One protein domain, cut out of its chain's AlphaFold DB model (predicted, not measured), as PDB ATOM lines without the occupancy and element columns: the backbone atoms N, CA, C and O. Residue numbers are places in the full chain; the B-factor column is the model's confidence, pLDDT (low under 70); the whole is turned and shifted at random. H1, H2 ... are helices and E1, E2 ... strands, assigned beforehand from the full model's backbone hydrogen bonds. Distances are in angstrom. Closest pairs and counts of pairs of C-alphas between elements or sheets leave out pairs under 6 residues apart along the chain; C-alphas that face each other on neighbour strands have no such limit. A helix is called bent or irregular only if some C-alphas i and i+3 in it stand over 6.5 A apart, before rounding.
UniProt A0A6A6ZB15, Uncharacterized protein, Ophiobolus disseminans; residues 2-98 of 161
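AT A GLANCE: This is residues 2 to 98 of the 161 residues of an uncharacterized protein of Ophiobolus disseminans (UniProt A0A6A6ZB15). A long bent helix, H3, makes the long axis of the domain: its first arm, H3a, runs along one face of a strongly twisted sheet of three strands, and its second arm, H3b, runs on past the sheet to pack on the short helix H1. The tip between strands E2 and E3, residues 41 to 46, sticks out at the far end of their hairpin, while the short helix H2 only grazes the sheet. The printed part has 97 residues, with H1, H2, E1, E2, E3 and H3 in that order; the sheet runs E1, E2, E3, all antiparallel, and the class is mixed, helices and strands. The whole is loose, with a radius of gyration of the C-alphas of 16.7 A, and its spans of 50 by 33 by 17 A make it only just flat.

HOW THE PARTS SIT: Begin at H1, residues 2 to 8, and H2, residues 16 to 19; they are close but not clearly touching, with closest C-alphas His 2 and Thr 19 at 5.4 A. Next come E1, residues 21 to 27, E2, residues 30 to 40, and E3, residues 47 to 58, a meander, each strand the antiparallel neighbour of the one before. In the hairpin E1 and E2, look for N 23 and O 34 at 2.9 A; in the hairpin E2 and E3, N 35 and O 52 are 2.8 A apart, both within hydrogen-bond range. H3, residues 62 to 96, was assigned as one helix by its hydrogen bonds but is bent: C-alphas 79 and 82 are 6.6 A apart, and its arms H3a, residues 62 to 79, and H3b, residues 82 to 96, stand at a tilt of 35.3 degrees, only just steep. H3b is itself irregular, with C-alphas 89 and 92 at 6.6 A. H3a is on the sheet at a height over the sheet of 9.5 A and runs along the strands, its line and that of E3 at 2 degrees on the local plane; H3a and the sheet E1, E2, E3 form two layers, a helix on one face of a sheet. The closest C-alphas of E3 and H3a are Ala 57 and Asp 64, 4.9 A apart. H3b touches H1 with residues 90 to 95 alone, closest at the C-alphas of Ala 8 and Phe 94, 3.8 A, at a steep tilt of 58 degrees. Every O i to N i+4 pair is within hydrogen-bond range in H1 and H3a, and 9 of 11 are in H3b; H2 is too short for such a pair.

IN THESE COORDINATES: Find C-alpha 2 at (193.119, 228.733, 258.559), where H1 begins. E1 covers 20.0 A from first to last C-alpha, E2 31.8 A and E3 33.8 A. H3a starts at C-alpha 62, (216.469, 202.435, 248.804), and covers 25.3 A; H3b covers 22.4 A and ends at C-alpha 96, (175.950, 228.807, 257.876).

THE WHOLE: The two C-alphas farthest apart, those of His 60 and Gln 96, are 50.8 A apart. The printed part has no cut and no long link. Its mean pLDDT is 95.3, and no printed residue is under 70.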
ATOM      1  N   HIS A   2     193.450 227.880 257.399       93.88
ATOM      2  CA  HIS A   2     193.119 228.733 258.559       93.88
ATOM      3  C   HIS A   2     191.792 229.502 258.409       93.88
ATOM      4  O   HIS A   2     190.860 229.242 259.154       93.88
ATOM      5  N   HIS A   3     191.630 230.318 257.362       93.88
ATOM      6  CA  HIS A   3     190.382 231.065 257.125       93.88
ATOM      7  C   HIS A   3     189.122 230.179 256.994       93.88
ATOM      8  O   HIS A   3     188.023 230.623 257.315       93.88
ATOM      9  N   PHE A   4     189.256 228.939 256.506       95.31
ATOM     10  CA  PHE A   4     188.130 228.002 256.441       95.31
ATOM     11  C   PHE A   4     187.658 227.630 257.850       95.31
ATOM     12  O   PHE A   4     186.483 227.811 258.162       95.31
ATOM     13  N   TYR A   5     188.581 227.207 258.716       95.94
ATOM     14  CA  TYR A   5     188.263 226.841 260.094       95.94
ATOM     15  C   TYR A   5     187.858 228.045 260.948       95.94
ATOM     16  O   TYR A   5     186.858 227.948 261.647       95.94
ATOM     17  N   SER A   6     188.522 229.200 260.816       95.75
ATOM     18  CA  SER A   6     188.131 230.423 261.537       95.75
ATOM     19  C   SER A   6     186.707 230.865 261.194       95.75
ATOM     20  O   SER A   6     186.021 231.466 262.011       95.75
ATOM     21  N   ARG A   7     186.244 230.586 259.968       95.25
ATOM     22  CA  ARG A   7     184.858 230.860 259.579       95.25
ATOM     23  C   ARG A   7     183.897 229.789 260.086       95.25
ATOM     24  O   ARG A   7     182.789 230.126 260.491       95.25
ATOM     25  N   ALA A   8     184.282 228.518 260.017       96.62
ATOM     26  CA  ALA A   8     183.455 227.426 260.519       96.62
ATOM     27  C   ALA A   8     183.214 227.554 262.030       96.62
ATOM     28  O   ALA A   8     182.087 227.376 262.483       96.62
ATOM     29  N   TYR A   9     184.245 227.940 262.781       95.94
ATOM     30  CA  TYR A   9     184.232 228.021 264.236       95.94
ATOM     31  C   TYR A   9     184.782 229.379 264.705       95.94
ATOM     32  O   TYR A   9     185.959 229.479 265.037       95.94
ATOM     33  N   PRO A  10     183.958 230.443 264.735       94.12
ATOM     34  CA  PRO A  10     184.409 231.788 265.111       94.12
ATOM     35  C   PRO A  10     184.950 231.888 266.542       94.12
ATOM     36  O   PRO A  10     185.807 232.723 266.818       94.12
ATOM     37  N   ASP A  11     184.466 231.021 267.432       94.19
ATOM     38  CA  ASP A  11     184.840 230.992 268.849       94.19
ATOM     39  C   ASP A  11     186.073 230.110 269.128       94.19
ATOM     40  O   ASP A  11     186.438 229.898 270.283       94.19
ATOM     41  N   HIS A  12     186.705 229.561 268.083       89.75
ATOM     42  CA  HIS A  12     187.840 228.653 268.202       89.75
ATOM     43  C   HIS A  12     188.972 229.038 267.246       89.75
ATOM     44  O   HIS A  12     188.768 229.221 266.045       89.75
ATOM     45  N   GLU A  13     190.193 229.117 267.770       92.00
ATOM     46  CA  GLU A  13     191.371 229.315 266.936       92.00
ATOM     47  C   GLU A  13     191.762 228.002 266.238       92.00
ATOM     48  O   GLU A  13     192.010 227.011 266.926       92.00
ATOM     49  N   PRO A  14     191.861 227.972 264.892       94.81
ATOM     50  CA  PRO A  14     192.266 226.771 264.173       94.81
ATOM     51  C   PRO A  14     193.647 226.294 264.606       94.81
ATOM     52  O   PRO A  14     194.615 227.060 264.560       94.81
ATOM     53  N   SER A  15     193.762 225.010 264.927       93.56
ATOM     54  CA  SER A  15     195.040 224.440 265.339       93.56
ATOM     55  C   SER A  15     196.057 224.405 264.189       93.56
ATOM     56  O   SER A  15     195.719 224.374 262.995       93.56
ATOM     57  N   GLN A  16     197.345 224.355 264.540       92.88
ATOM     58  CA  GLN A  16     198.410 224.157 263.554       92.88
ATOM     59  C   GLN A  16     198.219 222.842 262.788       92.88
ATOM     60  O   GLN A  16     198.361 222.828 261.572       92.88
ATOM     61  N   LEU A  17     197.802 221.763 263.458       92.31
ATOM     62  CA  LEU A  17     197.621 220.446 262.841       92.31
ATOM     63  C   LEU A  17     196.461 220.404 261.824       92.31
ATOM     64  O   LEU A  17     196.510 219.686 260.822       92.31
ATOM     65  N   GLU A  18     195.406 221.188 262.045       92.62
ATOM     66  CA  GLU A  18     194.302 221.329 261.086       92.62
ATOM     67  C   GLU A  18     194.707 222.148 259.859       92.62
ATOM     68  O   GLU A  18     194.207 221.933 258.745       92.62
ATOM     69  N   THR A  19     195.613 223.106 260.062       94.44
ATOM     70  CA  THR A  19     195.951 224.115 259.061       94.44
ATOM     71  C   THR A  19     197.263 223.873 258.328       94.44
ATOM     72  O   THR A  19     197.449 224.465 257.259       94.44
ATOM     73  N   CYS A  20     198.120 222.984 258.831       95.19
ATOM     74  CA  CYS A  20     199.387 222.643 258.210       95.19
ATOM     75  C   CYS A  20     199.194 221.887 256.890       95.19
ATOM     76  O   CYS A  20     198.137 221.308 256.603       95.19
ATOM     77  N   HIS A  21     200.241 221.885 256.073       93.94
ATOM     78  CA  HIS A  21     200.355 221.016 254.909       93.94
ATOM     79  C   HIS A  21     201.803 220.579 254.719       93.94
ATOM     80  O   HIS A  21     202.729 221.224 255.202       93.94
ATOM     81  N   VAL A  22     201.983 219.462 254.025       94.69
ATOM     82  CA  VAL A  22     203.296 218.887 253.743       94.69
ATOM     83  C   VAL A  22     203.578 219.025 252.252       94.69
ATOM     84  O   VAL A  22     202.665 218.864 251.441       94.69
ATOM     85  N   SER A  23     204.824 219.315 251.888       94.50
ATOM     86  CA  SER A  23     205.281 219.307 250.495       94.50
ATOM     87  C   SER A  23     206.563 218.503 250.356       94.50
ATOM     88  O   SER A  23     207.417 218.562 251.238       94.50
ATOM     89  N   LEU A  24     206.742 217.833 249.223       95.12
ATOM     90  CA  LEU A  24     208.002 217.194 248.861       95.12
ATOM     91  C   LEU A  24     208.660 218.000 247.737       95.12
ATOM     92  O   LEU A  24     208.017 218.300 246.731       95.12
ATOM     93  N   THR A  25     209.935 218.332 247.894       95.62
ATOM     94  CA  THR A  25     210.764 218.888 246.820       95.62
ATOM     95  C   THR A  25     211.921 217.947 246.516       95.62
ATOM     96  O   THR A  25     212.289 217.101 247.331       95.62
ATOM     97  N   THR A  26     212.492 218.066 245.323       95.56
ATOM     98  CA  THR A  26     213.652 217.277 244.901       95.56
ATOM     99  C   THR A  26     214.728 218.189 244.348       95.56
ATOM    100  O   THR A  26     214.436 219.057 243.528       95.56
ATOM    101  N   GLU A  27     215.967 217.953 244.752       94.75
ATOM    102  CA  GLU A  27     217.161 218.621 244.254       94.75
ATOM    103  C   GLU A  27     218.168 217.551 243.817       94.75
ATOM    104  O   GLU A  27     218.706 216.805 244.637       94.75
ATOM    105  N   MET A  28     218.409 217.447 242.506       95.75
ATOM    106  CA  MET A  28     219.248 216.404 241.901       95.75
ATOM    107  C   MET A  28     218.861 214.977 242.339       95.75
ATOM    108  O   MET A  28     217.909 214.399 241.821       95.75
ATOM    109  N   ILE A  29     219.626 214.396 243.268       96.69
ATOM    110  CA  ILE A  29     219.466 213.032 243.784       96.69
ATOM    111  C   ILE A  29     218.967 213.016 245.230       96.69
ATOM    112  O   ILE A  29     219.002 211.962 245.860       96.69
ATOM    113  N   THR A  30     218.536 214.157 245.757       97.50
ATOM    114  CA  THR A  30     218.031 214.312 247.119       97.50
ATOM    115  C   THR A  30     216.584 214.782 247.062       97.50
ATOM    116  O   THR A  30     216.208 215.586 246.215       97.50
ATOM    117  N   SER A  31     215.754 214.266 247.956       96.88
ATOM    118  CA  SER A  31     214.406 214.774 248.209       96.88
ATOM    119  C   SER A  31     214.333 215.372 249.603       96.88
ATOM    120  O   SER A  31     215.017 214.888 250.502       96.88
ATOM    121  N   TYR A  32     213.513 216.403 249.767       97.56
ATOM    122  CA  TYR A  32     213.263 217.086 251.029       97.56
ATOM    123  C   TYR A  32     211.764 217.122 251.288       97.56
ATOM    124  O   TYR A  32     210.984 217.570 250.443       97.56
ATOM    125  N   LEU A  33     211.367 216.649 252.459       96.94
ATOM    126  CA  LEU A  33     210.002 216.720 252.948       96.94
ATOM    127  C   LEU A  33     209.878 217.932 253.869       96.94
ATOM    128  O   LEU A  33     210.657 218.064 254.807       96.94
ATOM    129  N   TRP A  34     208.893 218.790 253.626       97.56
ATOM    130  CA  TRP A  34     208.705 220.048 254.352       97.56
ATOM    131  C   TRP A  34     207.335 220.103 255.013       97.56
ATOM    132  O   TRP A  34     206.338 219.762 254.371       97.56
ATOM    133  N   LEU A  35     207.277 220.591 256.250       96.25
ATOM    134  CA  LEU A  35     206.050 220.988 256.932       96.25
ATOM    135  C   LEU A  35     205.861 222.494 256.787       96.25
ATOM    136  O   LEU A  35     206.776 223.259 257.066       96.25
ATOM    137  N   HIS A  36     204.659 222.910 256.408       96.19
ATOM    138  CA  HIS A  36     204.271 224.311 256.302       96.19
ATOM    139  C   HIS A  36     203.130 224.597 257.269       96.19
ATOM    140  O   HIS A  36     202.108 223.901 257.229       96.19
ATOM    141  N   TRP A  37     203.252 225.638 258.089       95.06
ATOM    142  CA  TRP A  37     202.177 226.065 258.988       95.06
ATOM    143  C   TRP A  37     202.109 227.581 259.139       95.06
ATOM    144  O   TRP A  37     203.015 228.323 258.765       95.06
ATOM    145  N   ARG A  38     200.968 228.038 259.657       93.12
ATOM    146  CA  ARG A  38     200.746 229.431 260.032       93.12
ATOM    147  C   ARG A  38     201.022 229.580 261.523       93.12
ATOM    148  O   ARG A  38     200.490 228.806 262.315       93.12
ATOM    149  N   GLU A  39     201.776 230.600 261.887       93.56
ATOM    150  CA  GLU A  39     202.071 230.981 263.265       93.56
ATOM    151  C   GLU A  39     201.674 232.442 263.490       93.56
ATOM    152  O   GLU A  39     201.678 233.243 262.554       93.56
ATOM    153  N   VAL A  40     201.261 232.764 264.713       92.94
ATOM    154  CA  VAL A  40     200.981 234.136 265.145       92.94
ATOM    155  C   VAL A  40     201.956 234.446 266.262       92.94
ATOM    156  O   VAL A  40     202.024 233.683 267.227       92.94
ATOM    157  N   ASP A  41     202.715 235.527 266.126       92.44
ATOM    158  CA  ASP A  41     203.633 235.945 267.178       92.44
ATOM    159  C   ASP A  41     202.826 236.438 268.397       92.44
ATOM    160  O   ASP A  41     201.914 237.260 268.255       92.44
ATOM    161  N   PRO A  42     203.106 235.921 269.607       91.19
ATOM    162  CA  PRO A  42     202.351 236.269 270.805       91.19
ATOM    163  C   PRO A  42     202.582 237.708 271.299       91.19
ATOM    164  O   PRO A  42     201.837 238.168 272.165       91.19
ATOM    165  N   ILE A  43     203.616 238.402 270.817       93.81
ATOM    166  CA  ILE A  43     204.016 239.739 271.265       93.81
ATOM    167  C   ILE A  43     203.333 240.826 270.432       93.81
ATOM    168  O   ILE A  43     202.759 241.751 271.008       93.81
ATOM    169  N   ASP A  44     203.400 240.738 269.102       94.06
ATOM    170  CA  ASP A  44     202.865 241.763 268.194       94.06
ATOM    171  C   ASP A  44     201.607 241.324 267.420       94.06
ATOM    172  O   ASP A  44     200.890 242.173 266.887       94.06
ATOM    173  N   GLY A  45     201.274 240.028 267.427       92.50
ATOM    174  CA  GLY A  45     200.131 239.472 266.706       92.50
ATOM    175  C   GLY A  45     200.362 239.308 265.202       92.50
ATOM    176  O   GLY A  45     199.404 239.025 264.472       92.50
ATOM    177  N   GLU A  46     201.596 239.484 264.722       95.12
ATOM    178  CA  GLU A  46     201.931 239.336 263.311       95.12
ATOM    179  C   GLU A  46     201.853 237.876 262.859       95.12
ATOM    180  O   GLU A  46     202.057 236.926 263.619       95.12
ATOM    181  N   VAL A  47     201.504 237.693 261.584       94.12
ATOM    182  CA  VAL A  47     201.254 236.373 261.002       94.12
ATOM    183  C   VAL A  47     202.448 235.924 260.176       94.12
ATOM    184  O   VAL A  47     202.763 236.528 259.148       94.12
ATOM    185  N   TYR A  48     203.023 234.786 260.552       94.06
ATOM    186  CA  TYR A  48     204.145 234.163 259.861       94.06
ATOM    187  C   TYR A  48     203.737 232.839 259.213       94.06
ATOM    188  O   TYR A  48     202.894 232.093 259.717       94.06
ATOM    189  N   PHE A  49     204.347 232.545 258.065       94.06
ATOM    190  CA  PHE A  49     204.252 231.244 257.411       94.06
ATOM    191  C   PHE A  49     205.590 230.543 257.569       94.06
ATOM    192  O   PHE A  49     206.573 230.929 256.938       94.06
ATOM    193  N   GLN A  50     205.611 229.545 258.440       95.44
ATOM    194  CA  GLN A  50     206.804 228.778 258.745       95.44
ATOM    195  C   GLN A  50     206.929 227.593 257.800       95.44
ATOM    196  O   GLN A  50     205.929 227.013 257.361       95.44
ATOM    197  N   VAL A  51     208.178 227.231 257.525       96.00
ATOM    198  CA  VAL A  51     208.540 226.030 256.786       96.00
ATOM    199  C   VAL A  51     209.693 225.334 257.500       96.00
ATOM    200  O   VAL A  51     210.711 225.957 257.794       96.00
ATOM    201  N   GLU A  52     209.544 224.040 257.772       96.44
ATOM    202  CA  GLU A  52     210.568 223.234 258.443       96.44
ATOM    203  C   GLU A  52     210.802 221.921 257.689       96.44
ATOM    204  O   GLU A  52     209.834 221.267 257.282       96.44
ATOM    205  N   PRO A  53     212.066 221.516 257.470       96.31
ATOM    206  CA  PRO A  53     212.364 220.218 256.890       96.31
ATOM    207  C   PRO A  53     212.056 219.104 257.902       96.31
ATOM    208  O   PRO A  53     212.630 219.061 258.985       96.31
ATOM    209  N   ILE A  54     211.176 218.178 257.525       96.31
ATOM    210  CA  ILE A  54     210.831 216.984 258.311       96.31
ATOM    211  C   ILE A  54     211.862 215.875 258.081       96.31
ATOM    212  O   ILE A  54     212.271 215.187 259.012       96.31
ATOM    213  N   ASP A  55     212.223 215.655 256.816       97.69
ATOM    214  CA  ASP A  55     213.070 214.544 256.392       97.69
ATOM    215  C   ASP A  55     213.791 214.882 255.085       97.69
ATOM    216  O   ASP A  55     213.341 215.723 254.300       97.69
ATOM    217  N   SER A  56     214.901 214.194 254.829       97.50
ATOM    218  CA  SER A  56     215.589 214.250 253.544       97.50
ATOM    219  C   SER A  56     216.118 212.876 253.159       97.50
ATOM    220  O   SER A  56     216.670 212.160 253.993       97.50
ATOM    221  N   ALA A  57     215.995 212.522 251.883       98.06
ATOM    222  CA  ALA A  57     216.395 211.212 251.391       98.06
ATOM    223  C   ALA A  57     217.215 211.299 250.114       98.06
ATOM    224  O   ALA A  57     216.828 211.978 249.161       98.06
ATOM    225  N   HIS A  58     218.304 210.531 250.059       98.06
ATOM    226  CA  HIS A  58     219.018 210.308 248.811       98.06
ATOM    227  C   HIS A  58     218.242 209.295 247.966       98.06
ATOM    228  O   HIS A  58     218.116 208.127 248.327       98.06
ATOM    229  N   LEU A  59     217.781 209.716 246.794       96.44
ATOM    230  CA  LEU A  59     216.918 208.944 245.898       96.44
ATOM    231  C   LEU A  59     217.556 207.637 245.399       96.44
ATOM    232  O   LEU A  59     216.845 206.698 245.055       96.44
ATOM    233  N   HIS A  60     218.890 207.544 245.387       97.00
ATOM    234  CA  HIS A  60     219.611 206.320 245.019       97.00
ATOM    235  C   HIS A  60     219.740 205.309 246.174       97.00
ATOM    236  O   HIS A  60     220.159 204.172 245.953       97.00
ATOM    237  N   LYS A  61     219.401 205.699 247.409       98.06
ATOM    238  CA  LYS A  61     219.443 204.828 248.586       98.06
ATOM    239  C   LYS A  61     218.036 204.333 248.889       98.06
ATOM    240  O   LYS A  61     217.209 205.055 249.435       98.06
ATOM    241  N   LEU A  62     217.780 203.059 248.584       97.69
ATOM    242  CA  LEU A  62     216.469 202.435 248.804       97.69
ATOM    243  C   LEU A  62     215.984 202.572 250.256       97.69
ATOM    244  O   LEU A  62     214.793 202.765 250.482       97.69
ATOM    245  N   ARG A  63     216.902 202.488 251.228       98.12
ATOM    246  CA  ARG A  63     216.585 202.659 252.650       98.12
ATOM    247  C   ARG A  63     216.028 204.053 252.941       98.12
ATOM    248  O   ARG A  63     214.967 204.135 253.543       98.12
ATOM    249  N   ASP A  64     216.700 205.110 252.488       97.81
ATOM    250  CA  ASP A  64     216.277 206.498 252.715       97.81
ATOM    251  C   ASP A  64     214.873 206.726 252.129       97.81
ATOM    252  O   ASP A  64     213.959 207.151 252.828       97.81
ATOM    253  N   VAL A  65     214.663 206.316 250.873       96.81
ATOM    254  CA  VAL A  65     213.358 206.433 250.200       96.81
ATOM    255  C   VAL A  65     212.265 205.632 250.918       96.81
ATOM    256  O   VAL A  65     211.106 206.052 250.956       96.81
ATOM    257  N   ALA A  66     212.601 204.467 251.480       97.88
ATOM    258  CA  ALA A  66     211.655 203.660 252.244       97.88
ATOM    259  C   ALA A  66     211.241 204.339 253.559       97.88
ATOM    260  O   ALA A  66     210.064 204.270 253.909       97.88
ATOM    261  N   GLU A  67     212.156 205.015 254.262       97.19
ATOM    262  CA  GLU A  67     211.823 205.766 255.480       97.19
ATOM    263  C   GLU A  67     210.952 206.992 255.169       97.19
ATOM    264  O   GLU A  67     209.879 207.129 255.762       97.19
ATOM    265  N   THR A  68     211.304 207.799 254.161       95.69
ATOM    266  CA  THR A  68     210.465 208.935 253.733       95.69
ATOM    267  C   THR A  68     209.058 208.479 253.339       95.69
ATOM    268  O   THR A  68     208.064 209.127 253.669       95.69
ATOM    269  N   ARG A  69     208.933 207.318 252.678       96.19
ATOM    270  CA  ARG A  69     207.628 206.745 252.320       96.19
ATOM    271  C   ARG A  69     206.783 206.406 253.548       96.19
ATOM    272  O   ARG A  69     205.579 206.644 253.519       96.19
ATOM    273  N   LYS A  70     207.377 205.866 254.618       97.25
ATOM    274  CA  LYS A  70     206.645 205.592 255.868       97.25
ATOM    275  C   LYS A  70     206.103 206.881 256.479       97.25
ATOM    276  O   LYS A  70     204.939 206.920 256.860       97.25
ATOM    277  N   ILE A  71     206.918 207.937 256.510       96.00
ATOM    278  CA  ILE A  71     206.496 209.253 257.008       96.00
ATOM    279  C   ILE A  71     205.315 209.774 256.179       96.00
ATOM    280  O   ILE A  71     204.287 210.158 256.735       96.00
ATOM    281  N   LEU A  72     205.415 209.718 254.848       95.31
ATOM    282  CA  LEU A  72     204.330 210.119 253.949       95.31
ATOM    283  C   LEU A  72     203.048 209.304 254.165       95.31
ATOM    284  O   LEU A  72     201.964 209.882 254.135       95.31
ATOM    285  N   HIS A  73     203.147 207.995 254.415       96.06
ATOM    286  CA  HIS A  73     201.978 207.172 254.731       96.06
ATOM    287  C   HIS A  73     201.285 207.622 256.018       96.06
ATOM    288  O   HIS A  73     200.071 207.788 255.997       96.06
ATOM    289  N   ASN A  74     202.033 207.940 257.079       95.00
ATOM    290  CA  ASN A  74     201.444 208.475 258.312       95.00
ATOM    291  C   ASN A  74     200.669 209.780 258.052       95.00
ATOM    292  O   ASN A  74     199.571 209.973 258.575       95.00
ATOM    293  N   TYR A  75     201.213 210.669 257.212       93.88
ATOM    294  CA  TYR A  75     200.520 211.903 256.833       93.88
ATOM    295  C   TYR A  75     199.277 211.649 255.981       93.88
ATOM    296  O   TYR A  75     198.274 212.335 256.166       93.88
ATOM    297  N   ILE A  76     199.321 210.682 255.061       94.81
ATOM    298  CA  ILE A  76     198.152 210.282 254.267       94.81
ATOM    299  C   ILE A  76     197.068 209.708 255.181       94.81
ATOM    300  O   ILE A  76     195.913 210.110 255.057       94.81
ATOM    301  N   ASP A  77     197.430 208.835 256.117       96.00
ATOM    302  CA  ASP A  77     196.491 208.221 257.055       96.00
ATOM    303  C   ASP A  77     195.820 209.285 257.936       96.00
ATOM    304  O   ASP A  77     194.593 209.311 258.051       96.00
ATOM    305  N   TYR A  78     196.592 210.239 258.467       94.31
ATOM    306  CA  TYR A  78     196.041 211.389 259.188       94.31
ATOM    307  C   TYR A  78     195.133 212.257 258.295       94.31
ATOM    308  O   TYR A  78     194.021 212.622 258.692       94.31
ATOM    309  N   ALA A  79     195.581 212.570 257.073       94.06
ATOM    310  CA  ALA A  79     194.845 213.419 256.141       94.06
ATOM    311  C   ALA A  79     193.495 212.806 255.742       94.06
ATOM    312  O   ALA A  79     192.493 213.517 255.686       94.06
ATOM    313  N   MET A  80     193.472 211.496 255.491       95.62
ATOM    314  CA  MET A  80     192.283 210.749 255.080       95.62
ATOM    315  C   MET A  80     191.400 210.324 256.262       95.62
ATOM    316  O   MET A  80     190.219 210.038 256.057       95.62
ATOM    317  N   GLY A  81     191.947 210.301 257.479       96.38
ATOM    318  CA  GLY A  81     191.245 209.968 258.715       96.38
ATOM    319  C   GLY A  81     190.713 211.200 259.446       96.38
ATOM    320  O   GLY A  81     189.682 211.778 259.080       96.38
ATOM    321  N   GLU A  82     191.403 211.580 260.522       96.00
ATOM    322  CA  GLU A  82     190.979 212.640 261.445       96.00
ATOM    323  C   GLU A  82     190.796 213.984 260.738       96.00
ATOM    324  O   GLU A  82     189.767 214.642 260.917       96.00
ATOM    325  N   ARG A  83     191.735 214.364 259.862       95.44
ATOM    326  CA  ARG A  83     191.677 215.660 259.179       95.44
ATOM    327  C   ARG A  83     190.479 215.754 258.242       95.44
ATOM    328  O   ARG A  83     189.748 216.739 258.293       95.44
ATOM    329  N   LEU A  84     190.239 214.737 257.412       96.44
ATOM    330  CA  LEU A  84     189.077 214.710 256.520       96.44
ATOM    331  C   LEU A  84     187.763 214.730 257.310       96.44
ATOM    332  O   LEU A  84     186.797 215.369 256.890       96.44
ATOM    333  N   THR A  85     187.725 214.052 258.458       97.62
ATOM    334  CA  THR A  85     186.565 214.066 259.357       97.62
ATOM    335  C   THR A  85     186.322 215.466 259.923       97.62
ATOM    336  O   THR A  85     185.192 215.951 259.847       97.62
ATOM    337  N   SER A  86     187.372 216.152 260.394       96.50
ATOM    338  CA  SER A  86     187.284 217.542 260.868       96.50
ATOM    339  C   SER A  86     186.815 218.496 259.760       96.50
ATOM    340  O   SER A  86     185.864 219.256 259.961       96.50
ATOM    341  N   ILE A  87     187.374 218.384 258.545       96.88
ATOM    342  CA  ILE A  87     186.958 219.196 257.389       96.88
ATOM    343  C   ILE A  87     185.469 218.993 257.098       96.88
ATOM    344  O   ILE A  87     184.731 219.968 256.958       96.88
ATOM    345  N   LYS A  88     185.001 217.739 257.039       97.62
ATOM    346  CA  LYS A  88     183.586 217.426 256.782       97.62
ATOM    347  C   LYS A  88     182.665 217.996 257.858       97.62
ATOM    348  O   LYS A  88     181.621 218.545 257.512       97.62
ATOM    349  N   ALA A  89     183.048 217.897 259.130       96.94
ATOM    350  CA  ALA A  89     182.290 218.479 260.234       96.94
ATOM    351  C   ALA A  89     182.210 220.012 260.123       96.94
ATOM    352  O   ALA A  89     181.143 220.591 260.325       96.94
ATOM    353  N   ALA A  90     183.303 220.654 259.704       96.88
ATOM    354  CA  ALA A  90     183.397 222.101 259.539       96.88
ATOM    355  C   ALA A  90     182.620 222.647 258.327       96.88
ATOM    356  O   ALA A  90     182.296 223.835 258.307       96.88
ATOM    357  N   LEU A  91     182.266 221.817 257.333       97.00
ATOM    358  CA  LEU A  91     181.546 222.276 256.136       97.00
ATOM    359  C   LEU A  91     180.187 222.906 256.465       97.00
ATOM    360  O   LEU A  91     179.865 223.963 255.926       97.00
ATOM    361  N   SER A  92     179.379 222.284 257.329       96.44
ATOM    362  CA  SER A  92     178.045 222.817 257.647       96.44
ATOM    363  C   SER A  92     178.124 224.172 258.372       96.44
ATOM    364  O   SER A  92     177.532 225.132 257.867       96.44
ATOM    365  N   PRO A  93     178.883 224.314 259.478       96.25
ATOM    366  CA  PRO A  93     179.099 225.610 260.125       96.25
ATOM    367  C   PRO A  93     179.709 226.657 259.187       96.25
ATOM    368  O   PRO A  93     179.271 227.805 259.170       96.25
ATOM    369  N   PHE A  94     180.664 226.265 258.336       95.75
ATOM    370  CA  PHE A  94     181.284 227.165 257.362       95.75
ATOM    371  C   PHE A  94     180.257 227.828 256.434       95.75
ATOM    372  O   PHE A  94     180.334 229.036 256.192       95.75
ATOM    373  N   TRP A  95     179.296 227.054 255.915       94.06
ATOM    374  CA  TRP A  95     178.247 227.581 255.041       94.06
ATOM    375  C   TRP A  95     177.212 228.417 255.794       94.06
ATOM    376  O   TRP A  95     176.758 229.426 255.260       94.06
ATOM    377  N   GLN A  96     176.868 228.038 257.027       93.81
ATOM    378  CA  GLN A  96     175.950 228.807 257.876       93.81
ATOM    379  C   GLN A  96     176.529 230.180 258.244       93.81
ATOM    380  O   GLN A  96     175.817 231.181 258.212       93.81
ATOM    381  N   ASN A  97     177.837 230.237 258.491       92.94
ATOM    382  CA  ASN A  97     178.567 231.465 258.804       92.94
ATOM    383  C   ASN A  97     179.005 232.235 257.550       92.94
ATOM    384  O   ASN A  97     179.733 233.228 257.640       92.94
ATOM    385  N   HIS A  98     178.604 231.790 256.356       86.12
ATOM    386  CA  HIS A  98     178.930 232.509 255.140       86.12
ATOM    387  C   HIS A  98     178.124 233.814 255.104       86.12
ATOM    388  O   HIS A  98     176.892 233.767 255.091       86.12
TER     389      HIS A  98